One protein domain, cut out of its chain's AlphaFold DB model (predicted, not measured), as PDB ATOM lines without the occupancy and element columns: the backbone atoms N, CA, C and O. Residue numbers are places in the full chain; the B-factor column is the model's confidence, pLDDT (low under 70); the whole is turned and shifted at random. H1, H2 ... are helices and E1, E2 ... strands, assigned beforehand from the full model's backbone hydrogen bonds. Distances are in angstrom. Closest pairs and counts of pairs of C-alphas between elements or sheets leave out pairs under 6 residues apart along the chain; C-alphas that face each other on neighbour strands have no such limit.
ATOM      1  N   ARG A   6      34.715  12.737 164.893       87.94
ATOM      2  CA  ARG A   6      33.664  13.258 165.780       87.94
ATOM      3  C   ARG A   6      32.723  14.255 165.102       87.94
ATOM      4  O   ARG A   6      31.604  14.373 165.577       87.94
ATOM      5  N   ILE A   7      33.146  14.944 164.036       89.12
ATOM      6  CA  ILE A   7      32.275  15.895 163.323       89.12
ATOM      7  C   ILE A   7      31.029  15.211 162.752       89.12
ATOM      8  O   ILE A   7      29.959  15.801 162.750       89.12
ATOM      9  N   PHE A   8      31.138  13.942 162.353       87.94
ATOM     10  CA  PHE A   8      30.007  13.181 161.824       87.94
ATOM     11  C   PHE A   8      28.936  12.881 162.883       87.94
ATOM     12  O   PHE A   8      27.805  12.599 162.519       87.94
ATOM     13  N   ASN A   9      29.242  13.013 164.181       88.06
ATOM     14  CA  ASN A   9      28.240  12.872 165.245       88.06
ATOM     15  C   ASN A   9      27.243  14.047 165.288       88.06
ATOM     16  O   ASN A   9      26.310  14.012 166.085       88.06
ATOM     17  N   GLU A  10      27.470  15.108 164.507       90.81
ATOM     18  CA  GLU A  10      26.513  16.207 164.346       90.81
ATOM     19  C   GLU A  10      25.388  15.858 163.354       90.81
ATOM     20  O   GLU A  10      24.396  16.582 163.300       90.81
ATOM     21  N   ALA A  11      25.518  14.755 162.604       90.31
ATOM     22  CA  ALA A  11      24.408  14.162 161.869       90.31
ATOM     23  C   ALA A  11      23.527  13.349 162.828       90.31
ATOM     24  O   ALA A  11      24.022  12.537 163.615       90.31
ATOM     25  N   VAL A  12      22.219  13.573 162.756       89.69
ATOM     26  CA  VAL A  12      21.216  12.904 163.584       89.69
ATOM     27  C   VAL A  12      20.456  11.911 162.719       89.69
ATOM     28  O   VAL A  12      19.802  12.306 161.761       89.69
ATOM     29  N   ASP A  13      20.535  10.635 163.077       87.38
ATOM     30  CA  ASP A  13      19.663   9.594 162.534       87.38
ATOM     31  C   ASP A  13      18.254   9.780 163.115       87.38
ATOM     32  O   ASP A  13      18.070   9.718 164.338       87.38
ATOM     33  N   LEU A  14      17.279  10.099 162.264       87.31
ATOM     34  CA  LEU A  14      15.905  10.322 162.692       87.31
ATOM     35  C   LEU A  14      15.203   8.982 162.896       87.31
ATOM     36  O   LEU A  14      15.051   8.185 161.973       87.31
ATOM     37  N   ASP A  15      14.704   8.768 164.113       80.00
ATOM     38  CA  ASP A  15      13.893   7.599 164.437       80.00
ATOM     39  C   ASP A  15      12.556   7.671 163.689       80.00
ATOM     40  O   ASP A  15      11.632   8.377 164.106       80.00
ATOM     41  N   LEU A  16      12.456   6.929 162.583       76.00
ATOM     42  CA  LEU A  16      11.262   6.847 161.737       76.00
ATOM     43  C   LEU A  16      10.047   6.198 162.432       76.00
ATOM     44  O   LEU A  16       9.010   6.039 161.804       76.00
ATOM     45  N   SER A  17      10.149   5.799 163.705       71.81
ATOM     46  CA  SER A  17       9.020   5.272 164.486       71.81
ATOM     47  C   SER A  17       8.270   6.323 165.323       71.81
ATOM     48  O   SER A  17       7.328   5.966 166.036       71.81
ATOM     49  N   SER A  18       8.671   7.602 165.267       65.56
ATOM     50  CA  SER A  18       8.083   8.694 166.061       65.56
ATOM     51  C   SER A  18       7.148   9.612 165.254       65.56
ATOM     52  O   SER A  18       7.430   9.914 164.100       65.56
ATOM     53  N   GLU A  19       6.084  10.137 165.884       61.25
ATOM     54  CA  GLU A  19       5.038  10.951 165.219       61.25
ATOM     55  C   GLU A  19       5.568  12.218 164.509       61.25
ATOM     56  O   GLU A  19       5.063  12.592 163.457       61.25
ATOM     57  N   ASN A  20       6.602  12.886 165.040       61.06
ATOM     58  CA  ASN A  20       7.219  14.045 164.365       61.06
ATOM     59  C   ASN A  20       8.073  13.625 163.160       61.06
ATOM     60  O   ASN A  20       8.285  14.411 162.235       61.06
ATOM     61  N   THR A  21       8.592  12.398 163.185       64.31
ATOM     62  CA  THR A  21       9.350  11.852 162.067       64.31
ATOM     63  C   THR A  21       8.426  11.461 160.915       64.31
ATOM     64  O   THR A  21       8.836  11.551 159.763       64.31
ATOM     65  N   ASP A  22       7.164  11.123 161.196       73.94
ATOM     66  CA  ASP A  22       6.162  10.851 160.159       73.94
ATOM     67  C   ASP A  22       5.906  12.086 159.276       73.94
ATOM     68  O   ASP A  22       5.780  11.962 158.059       73.94
ATOM     69  N   GLU A  23       5.888  13.296 159.852       85.38
ATOM     70  CA  GLU A  23       5.702  14.527 159.070       85.38
ATOM     71  C   GLU A  23       6.885  14.794 158.130       85.38
ATOM     72  O   GLU A  23       6.682  15.020 156.934       85.38
ATOM     73  N   ILE A  24       8.124  14.738 158.637       88.31
ATOM     74  CA  ILE A  24       9.313  14.968 157.802       88.31
ATOM     75  C   ILE A  24       9.506  13.845 156.776       88.31
ATOM     76  O   ILE A  24       9.878  14.123 155.637       88.31
ATOM     77  N   TYR A  25       9.181  12.599 157.140       87.94
ATOM     78  CA  TYR A  25       9.158  11.464 156.223       87.94
ATOM     79  C   TYR A  25       8.227  11.748 155.049       87.94
ATOM     80  O   TYR A  25       8.663  11.669 153.904       87.94
ATOM     81  N   CYS A  26       6.970  12.113 155.322       88.31
ATOM     82  CA  CYS A  26       5.981  12.386 154.284       88.31
ATOM     83  C   CYS A  26       6.426  13.533 153.373       88.31
ATOM     84  O   CYS A  26       6.357  13.399 152.155       88.31
ATOM     85  N   VAL A  27       6.941  14.630 153.938       91.19
ATOM     86  CA  VAL A  27       7.421  15.776 153.147       91.19
ATOM     87  C   VAL A  27       8.563  15.374 152.215       91.19
ATOM     88  O   VAL A  27       8.542  15.715 151.032       91.19
ATOM     89  N   ILE A  28       9.552  14.637 152.723       89.56
ATOM     90  CA  ILE A  28      10.708  14.205 151.931       89.56
ATOM     91  C   ILE A  28      10.293  13.158 150.885       89.56
ATOM     92  O   ILE A  28      10.701  13.247 149.727       89.56
ATOM     93  N   SER A  29       9.439  12.207 151.265       88.12
ATOM     94  CA  SER A  29       8.846  11.195 150.381       88.12
ATOM     95  C   SER A  29       8.101  11.839 149.208       88.12
ATOM     96  O   SER A  29       8.381  11.518 148.051       88.12
ATOM     97  N   GLU A  30       7.231  12.815 149.481       90.44
ATOM     98  CA  GLU A  30       6.505  13.574 148.458       90.44
ATOM     99  C   GLU A  30       7.443  14.412 147.580       90.44
ATOM    100  O   GLU A  30       7.261  14.459 146.362       90.44
ATOM    101  N   HIS A  31       8.455  15.055 148.177       89.94
ATOM    102  CA  HIS A  31       9.437  15.871 147.456       89.94
ATOM    103  C   HIS A  31      10.228  15.049 146.430       89.94
ATOM    104  O   HIS A  31      10.426  15.490 145.296       89.94
ATOM    105  N   LEU A  32      10.660  13.854 146.829       86.88
ATOM    106  CA  LEU A  32      11.505  12.974 146.024       86.88
ATOM    107  C   LEU A  32      10.703  12.001 145.146       86.88
ATOM    108  O   LEU A  32      11.263  11.407 144.225       86.88
ATOM    109  N   GLY A  33       9.402  11.838 145.404       87.06
ATOM    110  CA  GLY A  33       8.555  10.858 144.722       87.06
ATOM    111  C   GLY A  33       8.947   9.412 145.041       87.06
ATOM    112  O   GLY A  33       8.969   8.572 144.140       87.06
ATOM    113  N   ILE A  34       9.305   9.143 146.299       83.25
ATOM    114  CA  ILE A  34       9.754   7.834 146.796       83.25
ATOM    115  C   ILE A  34       8.888   7.397 147.975       83.25
ATOM    116  O   ILE A  34       8.594   8.208 148.844       83.25
ATOM    117  N   ASP A  35       8.531   6.116 148.044       75.94
ATOM    118  CA  ASP A  35       7.562   5.631 149.039       75.94
ATOM    119  C   ASP A  35       8.194   4.818 150.195       75.94
ATOM    120  O   ASP A  35       7.524   4.596 151.200       75.94
ATOM    121  N   ASP A  36       9.472   4.410 150.096       79.94
ATOM    122  CA  ASP A  36      10.104   3.389 150.966       79.94
ATOM    123  C   ASP A  36      11.403   3.868 151.670       79.94
ATOM    124  O   ASP A  36      12.473   3.255 151.524       79.94
ATOM    125  N   ILE A  37      11.379   5.010 152.379       82.94
ATOM    126  CA  ILE A  37      12.600   5.565 153.006       82.94
ATOM    127  C   ILE A  37      12.958   4.712 154.228       82.94
ATOM    128  O   ILE A  37      12.142   4.524 155.125       82.94
ATOM    129  N   ILE A  38      14.180   4.174 154.266       82.00
ATOM    130  CA  ILE A  38      14.628   3.275 155.343       82.00
ATOM    131  C   ILE A  38      15.259   4.069 156.494       82.00
ATOM    132  O   ILE A  38      15.161   3.644 157.644       82.00
ATOM    133  N   GLY A  39      15.847   5.230 156.208       83.38
ATOM    134  CA  GLY A  39      16.314   6.166 157.228       83.38
ATOM    135  C   GLY A  39      16.579   7.553 156.667       83.38
ATOM    136  O   GLY A  39      16.736   7.739 155.455       83.38
ATOM    137  N   ILE A  40      16.591   8.528 157.574       87.31
ATOM    138  CA  ILE A  40      16.776   9.946 157.274       87.31
ATOM    139  C   ILE A  40      17.837  10.489 158.227       87.31
ATOM    140  O   ILE A  40      17.648  10.473 159.441       87.31
ATOM    141  N   PHE A  41      18.925  11.018 157.678       89.19
ATOM    142  CA  PHE A  41      19.944  11.734 158.434       89.19
ATOM    143  C   PHE A  41      19.724  13.232 158.303       89.19
ATOM    144  O   PHE A  41      19.664  13.771 157.199       89.19
ATOM    145  N   GLN A  42      19.635  13.910 159.439       91.56
ATOM    146  CA  GLN A  42      19.482  15.354 159.529       91.56
ATOM    147  C   GLN A  42      20.805  16.001 159.938       91.56
ATOM    148  O   GLN A  42      21.447  15.575 160.898       91.56
ATOM    149  N   VAL A  43      21.185  17.086 159.263       92.81
ATOM    150  CA  VAL A  43      22.309  17.940 159.665       92.81
ATOM    151  C   VAL A  43      21.813  19.373 159.829       92.81
ATOM    152  O   VAL A  43      21.315  19.983 158.886       92.81
ATOM    153  N   SER A  44      21.966  19.936 161.030       95.56
ATOM    154  CA  SER A  44      21.571  21.325 161.298       95.56
ATOM    155  C   SER A  44      22.459  22.313 160.540       95.56
ATOM    156  O   SER A  44      23.684  22.195 160.578       95.56
ATOM    157  N   LYS A  45      21.870  23.361 159.959       96.75
ATOM    158  CA  LYS A  45      22.604  24.448 159.284       96.75
ATOM    159  C   LYS A  45      23.474  25.297 160.212       96.75
ATOM    160  O   LYS A  45      24.336  26.030 159.748       96.75
ATOM    161  N   ASN A  46      23.267  25.189 161.523       96.44
ATOM    162  CA  ASN A  46      24.091  25.856 162.533       96.44
ATOM    163  C   ASN A  46      25.275  24.989 163.008       96.44
ATOM    164  O   ASN A  46      25.975  25.369 163.947       96.44
ATOM    165  N   SER A  47      25.460  23.803 162.421       94.94
ATOM    166  CA  SER A  47      26.493  22.840 162.807       94.94
ATOM    167  C   SER A  47      27.807  23.073 162.055       94.94
ATOM    168  O   SER A  47      27.830  23.611 160.947       94.94
ATOM    169  N   MET A  48      28.922  22.628 162.639       93.81
ATOM    170  CA  MET A  48      30.215  22.661 161.950       93.81
ATOM    171  C   MET A  48      30.248  21.664 160.793       93.81
ATOM    172  O   MET A  48      30.922  21.903 159.787       93.81
ATOM    173  N   LEU A  49      29.532  20.546 160.936       92.62
ATOM    174  CA  LEU A  49      29.372  19.554 159.883       92.62
ATOM    175  C   LEU A  49      28.706  20.155 158.645       92.62
ATOM    176  O   LEU A  49      29.200  19.917 157.548       92.62
ATOM    177  N   TYR A  50      27.667  20.979 158.796       94.69
ATOM    178  CA  TYR A  50      27.026  21.658 157.667       94.69
ATOM    179  C   TYR A  50      28.016  22.526 156.882       94.69
ATOM    180  O   TYR A  50      28.200  22.321 155.681       94.69
ATOM    181  N   ASP A  51      28.723  23.432 157.563       94.69
ATOM    182  CA  ASP A  51      29.706  24.316 156.923       94.69
ATOM    183  C   ASP A  51      30.800  23.528 156.185       94.69
ATOM    184  O   ASP A  51      31.292  23.939 155.130       94.69
ATOM    185  N   ALA A  52      31.208  22.393 156.754       93.56
ATOM    186  CA  ALA A  52      32.203  21.508 156.173       93.56
ATOM    187  C   ALA A  52      31.671  20.748 154.947       93.56
ATOM    188  O   ALA A  52      32.376  20.654 153.939       93.56
ATOM    189  N   LEU A  53      30.435  20.245 155.013       92.00
ATOM    190  CA  LEU A  53      29.762  19.569 153.906       92.00
ATOM    191  C   LEU A  53      29.591  20.514 152.717       92.00
ATOM    192  O   LEU A  53      29.992  20.154 151.616       92.00
ATOM    193  N   MET A  54      29.118  21.744 152.933       93.50
ATOM    194  CA  MET A  54      28.908  22.704 151.840       93.50
ATOM    195  C   MET A  54      30.207  23.030 151.095       93.50
ATOM    196  O   MET A  54      30.243  23.016 149.867       93.50
ATOM    197  N   LYS A  55      31.313  23.232 151.825       93.56
ATOM    198  CA  LYS A  55      32.639  23.445 151.214       93.56
ATOM    199  C   LYS A  55      33.121  22.235 150.425       93.56
ATOM    200  O   LYS A  55      33.746  22.383 149.377       93.56
ATOM    201  N   TRP A  56      32.878  21.035 150.945       91.50
ATOM    202  CA  TRP A  56      33.243  19.800 150.264       91.50
ATOM    203  C   TRP A  56      32.425  19.593 148.987       91.50
ATOM    204  O   TRP A  56      32.992  19.244 147.953       91.50
ATOM    205  N   TYR A  57      31.121  19.846 149.040       90.19
ATOM    206  CA  TYR A  57      30.213  19.749 147.900       90.19
ATOM    207  C   TYR A  57      30.571  20.762 146.811       90.19
ATOM    208  O   TYR A  57      30.694  20.377 145.648       90.19
ATOM    209  N   GLU A  58      30.901  22.003 147.188       92.44
ATOM    210  CA  GLU A  58      31.450  23.008 146.270       92.44
ATOM    211  C   GLU A  58      32.764  22.532 145.627       92.44
ATOM    212  O   GLU A  58      32.912  22.577 144.406       92.44
ATOM    213  N   TYR A  59      33.703  22.008 146.425       91.75
ATOM    214  CA  TYR A  59      34.975  21.473 145.926       91.75
ATOM    215  C   TYR A  59      34.790  20.297 144.953       91.75
ATOM    216  O   TYR A  59      35.530  20.172 143.974       91.75
ATOM    217  N   LYS A  60      33.813  19.424 145.215       87.00
ATOM    218  CA  LYS A  60      33.499  18.254 144.387       87.00
ATOM    219  C   LYS A  60      32.598  18.579 143.192       87.00
ATOM    220  O   LYS A  60      32.533  17.764 142.275       87.00
ATOM    221  N   GLY A  61      31.941  19.740 143.182       88.19
ATOM    222  CA  GLY A  61      30.965  20.118 142.160       88.19
ATOM    223  C   GLY A  61      29.722  19.222 142.164       88.19
ATOM    224  O   GLY A  61      29.221  18.881 141.094       88.19
ATOM    225  N   ILE A  62      29.272  18.805 143.349       84.69
ATOM    226  CA  ILE A  62      28.089  17.954 143.554       84.69
ATOM    227  C   ILE A  62      27.110  18.638 144.510       84.69
ATOM    228  O   ILE A  62      27.528  19.486 145.291       84.69
ATOM    229  N   ASP A  63      25.842  18.233 144.481       86.19
ATOM    230  CA  ASP A  63      24.848  18.594 145.495       86.19
ATOM    231  C   ASP A  63      24.057  17.338 145.893       86.19
ATOM    232  O   ASP A  63      23.181  16.899 145.145       86.19
ATOM    233  N   PRO A  64      24.451  16.676 146.991       82.94
ATOM    234  CA  PRO A  64      23.850  15.428 147.437       82.94
ATOM    235  C   PRO A  64      22.695  15.619 148.427       82.94
ATOM    236  O   PRO A  64      22.272  14.639 149.035       82.94
ATOM    237  N   VAL A  65      22.250  16.856 148.666       88.50
ATOM    238  CA  VAL A  65      21.170  17.132 149.613       88.50
ATOM    239  C   VAL A  65      19.848  16.667 149.009       88.50
ATOM    240  O   VAL A  65      19.418  17.169 147.974       88.50
ATOM    241  N   ASP A  66      19.201  15.710 149.671       88.25
ATOM    242  CA  ASP A  66      17.923  15.159 149.215       88.25
ATOM    243  C   ASP A  66      16.760  16.109 149.530       88.25
ATOM    244  O   ASP A  66      15.794  16.206 148.776       88.25
ATOM    245  N   TYR A  67      16.846  16.825 150.652       91.12
ATOM    246  CA  TYR A  67      15.875  17.846 151.028       91.12
ATOM    247  C   TYR A  67      16.506  18.894 151.950       91.12
ATOM    248  O   TYR A  67      17.398  18.597 152.744       91.12
ATOM    249  N   GLU A  68      16.023  20.131 151.873       93.44
ATOM    250  CA  GLU A  68      16.486  21.259 152.681       93.44
ATOM    251  C   GLU A  68      15.277  22.062 153.176       93.44
ATOM    252  O   GLU A  68      14.425  22.466 152.383       93.44
ATOM    253  N   ASP A  69      15.218  22.330 154.483       91.56
ATOM    254  CA  ASP A  69      14.274  23.286 155.071       91.56
ATOM    255  C   ASP A  69      15.014  24.521 155.615       91.56
ATOM    256  O   ASP A  69      16.150  24.792 155.235       91.56
ATOM    257  N   ASN A  70      14.387  25.331 156.473       90.56
ATOM    258  CA  ASN A  70      15.032  26.537 157.005       90.56
ATOM    259  C   ASN A  70      16.199  26.243 157.963       90.56
ATOM    260  O   ASN A  70      17.134  27.045 158.025       90.56
ATOM    261  N   ASP A  71      16.163  25.124 158.682       94.50
ATOM    262  CA  ASP A  71      17.016  24.852 159.841       94.50
ATOM    263  C   ASP A  71      18.006  23.699 159.607       94.50
ATOM    264  O   ASP A  71      19.042  23.629 160.285       94.50
ATOM    265  N   ALA A  72      17.730  22.812 158.649       95.31
ATOM    266  CA  ALA A  72      18.521  21.618 158.385       95.31
ATOM    267  C   ALA A  72      18.544  21.204 156.902       95.31
ATOM    268  O   ALA A  72      17.718  21.620 156.087       95.31
ATOM    269  N   ILE A  73      19.522  20.358 156.583       93.25
ATOM    270  CA  ILE A  73      19.573  19.549 155.363       93.25
ATOM    271  C   ILE A  73      19.363  18.079 155.727       93.25
ATOM    272  O   ILE A  73      19.717  17.652 156.833       93.25
ATOM    273  N   TYR A  74      18.801  17.319 154.796       90.88
ATOM    274  CA  TYR A  74      18.391  15.939 155.004       90.88
ATOM    275  C   TYR A  74      18.948  15.039 153.909       90.88
ATOM    276  O   TYR A  74      19.025  15.420 152.739       90.88
ATOM    277  N   PHE A  75      19.303  13.827 154.319       88.56
ATOM    278  CA  PHE A  75      19.814  12.765 153.465       88.56
ATOM    279  C   PHE A  75      19.000  11.506 153.729       88.56
ATOM    280  O   PHE A  75      18.770  11.141 154.881       88.56
ATOM    281  N   THR A  76      18.558  10.847 152.671       85.25
ATOM    282  CA  THR A  76      17.750   9.635 152.729       85.25
ATOM    283  C   THR A  76      18.588   8.420 152.360       85.25
ATOM    284  O   THR A  76      19.447   8.467 151.476       85.25
ATOM    285  N   HIS A  77      18.313   7.297 153.016       80.44
ATOM    286  CA  HIS A  77      18.835   6.007 152.592       80.44
ATOM    287  C   HIS A  77      17.692   5.005 152.406       80.44
ATOM    288  O   HIS A  77      16.769   4.918 153.219       80.44
ATOM    289  N   GLY A  78      17.748   4.233 151.322       71.38
ATOM    290  CA  GLY A  78      16.724   3.262 150.965       71.38
ATOM    291  C   GLY A  78      17.205   2.229 149.947       71.38
ATOM    292  O   GLY A  78      18.323   2.279 149.428       71.38
ATOM    293  N   CYS A  79      16.351   1.252 149.646       55.31
ATOM    294  CA  CYS A  79      16.618   0.301 148.573       55.31
ATOM    295  C   CYS A  79      16.383   0.991 147.219       55.31
ATOM    296  O   CYS A  79      15.246   1.281 146.864       55.31
ATOM    297  N   ASN A  80      17.452   1.177 146.433       58.22
ATOM    298  CA  ASN A  80      17.471   1.803 145.094       58.22
ATOM    299  C   ASN A  80      17.504   3.341 145.051       58.22
ATOM    300  O   ASN A  80      17.470   3.909 143.960       58.22
ATOM    301  N   TYR A  81      17.655   4.002 146.197       58.22
ATOM    302  CA  TYR A  81      18.024   5.412 146.295       58.22
ATOM    303  C   TYR A  81      18.838   5.616 147.574       58.22
ATOM    304  O   TYR A  81      18.444   5.257 148.677       58.22
ATOM    305  N   ALA A  82      20.052   6.091 147.376       57.19
ATOM    306  CA  ALA A  82      21.005   6.494 148.398       57.19
ATOM    307  C   ALA A  82      22.137   7.095 147.580       57.19
ATOM    308  O   ALA A  82      23.117   6.414 147.272       57.19
ATOM    309  N   ILE A  83      21.920   8.289 147.025       53.78
ATOM    310  CA  ILE A  83      22.829   8.751 145.973       53.78
ATOM    311  C   ILE A  83      24.167   9.179 146.602       53.78
ATOM    312  O   ILE A  83      25.195   8.978 145.963       53.78
ATOM    313  N   TYR A  84      24.203   9.624 147.870       53.12
ATOM    314  CA  TYR A  84      25.438  10.112 148.510       53.12
ATOM    315  C   TYR A  84      25.457  10.046 150.055       53.12
ATOM    316  O   TYR A  84      25.943  10.958 150.724       53.12
ATOM    317  N   ASP A  85      24.990   8.938 150.632       60.00
ATOM    318  CA  ASP A  85      24.986   8.706 152.091       60.00
ATOM    319  C   ASP A  85      26.388   8.440 152.702       60.00
ATOM    320  O   ASP A  85      26.581   8.378 153.915       60.00
ATOM    321  N   ASP A  86      27.422   8.315 151.865       64.06
ATOM    322  CA  ASP A  86      28.748   7.825 152.270       64.06
ATOM    323  C   ASP A  86      29.454   8.652 153.362       64.06
ATOM    324  O   ASP A  86      30.423   8.176 153.960       64.06
ATOM    325  N   LEU A  87      29.017   9.889 153.625       74.69
ATOM    326  CA  LEU A  87      29.590  10.735 154.675       74.69
ATOM    327  C   LEU A  87      28.810  10.687 155.991       74.69
ATOM    328  O   LEU A  87      29.445  10.703 157.049       74.69
ATOM    329  N   VAL A  88      27.477  10.651 155.929       72.94
ATOM    330  CA  VAL A  88      26.600  10.987 157.062       72.94
ATOM    331  C   VAL A  88      25.754   9.828 157.578       72.94
ATOM    332  O   VAL A  88      25.370   9.897 158.744       72.94
ATOM    333  N   GLY A  89      25.534   8.753 156.815       61.91
ATOM    334  CA  GLY A  89      24.652   7.674 157.255       61.91
ATOM    335  C   GLY A  89      25.233   6.277 157.315       61.91
ATOM    336  O   GLY A  89      26.328   5.992 156.827       61.91
ATOM    337  N   GLY A  90      24.479   5.434 158.032       50.59
ATOM    338  CA  GLY A  90      24.519   3.972 158.182       50.59
ATOM    339  C   GLY A  90      25.862   3.309 158.494       50.59
ATOM    340  O   GLY A  90      25.991   2.584 159.477       50.59
ATOM    341  N   ASN A  91      26.855   3.506 157.634       52.31
ATOM    342  CA  ASN A  91      28.229   3.025 157.738       52.31
ATOM    343  C   ASN A  91      29.150   3.875 156.848       52.31
ATOM    344  O   ASN A  91      29.906   3.295 156.064       52.31
ATOM    345  N   GLY A  92      29.051   5.211 156.922       55.03
ATOM    346  CA  GLY A  92      29.803   6.136 156.072       55.03
ATOM    347  C   GLY A  92      31.190   5.595 155.740       55.03
ATOM    348  O   GLY A  92      31.937   5.175 156.638       55.03
ATOM    349  N   SER A  93      31.489   5.460 154.446       62.34
ATOM    350  CA  SER A  93      32.633   4.661 154.033       62.34
ATOM    351  C   SER A  93      33.888   5.266 154.653       62.34
ATOM    352  O   SER A  93      34.123   6.479 154.606       62.34
ATOM    353  N   SER A  94      34.709   4.422 155.283       70.31
ATOM    354  CA  SER A  94      35.897   4.920 155.981       70.31
ATOM    355  C   SER A  94      36.841   5.686 155.048       70.31
ATOM    356  O   SER A  94      37.635   6.489 155.530       70.31
ATOM    357  N   GLU A  95      36.724   5.462 153.736       81.88
ATOM    358  CA  GLU A  95      37.474   6.139 152.686       81.88
ATOM    359  C   GLU A  95      36.883   7.505 152.329       81.88
ATOM    360  O   GLU A  95      37.636   8.474 152.335       81.88
ATOM    361  N   ALA A  96      35.568   7.630 152.110       81.12
ATOM    362  CA  ALA A  96      34.927   8.921 151.832       81.12
ATOM    363  C   ALA A  96      35.052   9.870 153.030       81.12
ATOM    364  O   ALA A  96      35.464  11.021 152.883       81.12
ATOM    365  N   GLN A  97      34.808   9.357 154.240       85.25
ATOM    366  CA  GLN A  97      35.016  10.114 155.472       85.25
ATOM    367  C   GLN A  97      36.482  10.508 155.663       85.25
ATOM    368  O   GLN A  97      36.768  11.600 156.146       85.25
ATOM    369  N   LYS A  98      37.429   9.639 155.290       87.94
ATOM    370  CA  LYS A  98      38.855   9.975 155.344       87.94
ATOM    371  C   LYS A  98      39.211  11.052 154.324       87.94
ATOM    372  O   LYS A  98      39.887  11.998 154.697       87.94
ATOM    373  N   GLU A  99      38.750  10.942 153.081       89.38
ATOM    374  CA  GLU A  99      39.019  11.938 152.039       89.38
ATOM    375  C   GLU A  99      38.450  13.313 152.420       89.38
ATOM    376  O   GLU A  99      39.123  14.333 152.270       89.38
ATOM    377  N   PHE A 100      37.241  13.324 152.984       90.69
ATOM    378  CA  PHE A 100      36.606  14.514 153.537       90.69
ATOM    379  C   PHE A 100      37.435  15.129 154.670       90.69
ATOM    380  O   PHE A 100      37.749  16.319 154.633       90.69
ATOM    381  N   LEU A 101      37.866  14.327 155.652       91.25
ATOM    382  CA  LEU A 101      38.715  14.806 156.749       91.25
ATOM    383  C   LEU A 101      40.083  15.296 156.254       91.25
ATOM    384  O   LEU A 101      40.572  16.317 156.735       91.25
ATOM    385  N   ASP A 102      40.688  14.613 155.281       93.25
ATOM    386  CA  ASP A 102      41.944  15.028 154.653       93.25
ATOM    387  C   ASP A 102      41.777  16.367 153.921       93.25
ATOM    388  O   ASP A 102      42.719  17.148 153.864       93.25
ATOM    389  N   PHE A 103      40.602  16.665 153.362       93.19
ATOM    390  CA  PHE A 103      40.305  17.975 152.780       93.19
ATOM    391  C   PHE A 103      40.138  19.069 153.829       93.19
ATOM    392  O   PHE A 103      40.723  20.136 153.671       93.19
ATOM    393  N   LEU A 104      39.393  18.809 154.903       92.31
ATOM    394  CA  LEU A 104      39.163  19.806 155.951       92.31
ATOM    395  C   LEU A 104      40.430  20.174 156.735       92.31
ATOM    396  O   LEU A 104      40.491  21.250 157.327       92.31
ATOM    397  N   ASN A 105      41.412  19.272 156.770       91.38
ATOM    398  CA  ASN A 105      42.667  19.441 157.500       91.38
ATOM    399  C   ASN A 105      43.834  19.964 156.636       91.38
ATOM    400  O   ASN A 105      44.956  20.043 157.142       91.38
ATOM    401  N   LYS A 106      43.595  20.296 155.359       85.81
ATOM    402  CA  LYS A 106      44.564  20.988 154.486       85.81
ATOM    403  C   LYS A 106      44.596  22.486 154.765       85.81
ATOM    404  O   LYS A 106      45.712  23.044 154.688       85.81
TER     405      LYS A 106
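AT A GLANCE: This is residues 6 to 106 of the 106 residues of an uncharacterized protein of Ligilactobacillus agilis (UniProt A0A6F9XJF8). A small three-stranded sheet stands between helices: H2 crosses one of its faces at one end of the longest axis, while H3 and H4 are at the other end, about perpendicular to each other. The short H1 is beside the first residues of H3, and a long loop, residues 79 to 93, joins the sheet to H4. The printed part has 101 residues with four named helices and three named strands, in the order H1, E1, H2, E2, H3, E3, H4. The sheet runs E1, E2, E3, all antiparallel, and the class is mixed, helices and strands. The whole is compact, with a radius of gyration of the C-alphas of 13.4 A and spans of 41 by 28 by 23 A.

IN THESE COORDINATES: H1, residues 6 to 10, begins with C-alpha 6 at (33.664, 13.258, 165.780). E1, residues 11 to 13, follows with no residue between. H2, residues 19 to 32, is 20.4 A long from first to last C-alpha, beginning at (5.038, 10.951, 165.219). E2, residues 37 to 44, is 19.9 A long. H3, residues 48 to 60, is 18.4 A long. E3, residues 72 to 78, is 19.9 A long. H4, residues 94 to 104, is 15.2 A long and ends with C-alpha 104 at (39.163, 19.806, 155.951).

HOW THE PARTS SIT: E2 is the inner strand of the sheet. It is antiparallel to E1 at 149 degrees, with N 12 and O 42 within hydrogen-bond range at 2.8 A. It is antiparallel to E3 at 159 degrees, with N 41 and O 75 at 2.8 A. H2 on one face of the sheet makes two layers, a helix layer and a sheet layer, at a height over the sheet of 9.5 A. H2 runs across the strands, at 85 degrees to E3 on the local plane; its closest C-alphas to E2 are those of Ser 29 and Ile 37, 7.3 A apart. H3 only grazes the sheet, with residues 49 to 53. With residues 48 to 49 alone H3 touches H1, the closest C-alphas being those of Ile 7 and Leu 49, 5.8 A apart. With residues 52 to 56 alone H3 only just touches H4, with 3 pairs of C-alphas within 8 A, the closest those of Trp 56 and Phe 100 at 7.1 A; their lines are about perpendicular at 87 degrees. H4 is not on the sheet, and H2 is apart from H1, H3 and H4. In H3 and H4 every O i to N i+4 pair is within hydrogen-bond range; in H2 8 of 10 are, and in H1 0 of 1, beside 2 of 2 O i to N i+3 pairs.

THE WHOLE: The two C-alphas farthest apart are those of Glu 19 and Lys 106, 42.2 A. The printed part has no cut. The links H3 to E3, 11 residues, and E3 to H4, 15 residues, are long; in the first, residues 67 to 68 pair antiparallel with residues 73 to 74 of E3. The mean pLDDT of the printed part is 82.8, and residues 18 to 21, 79 to 86 and 89 to 93 are under 70.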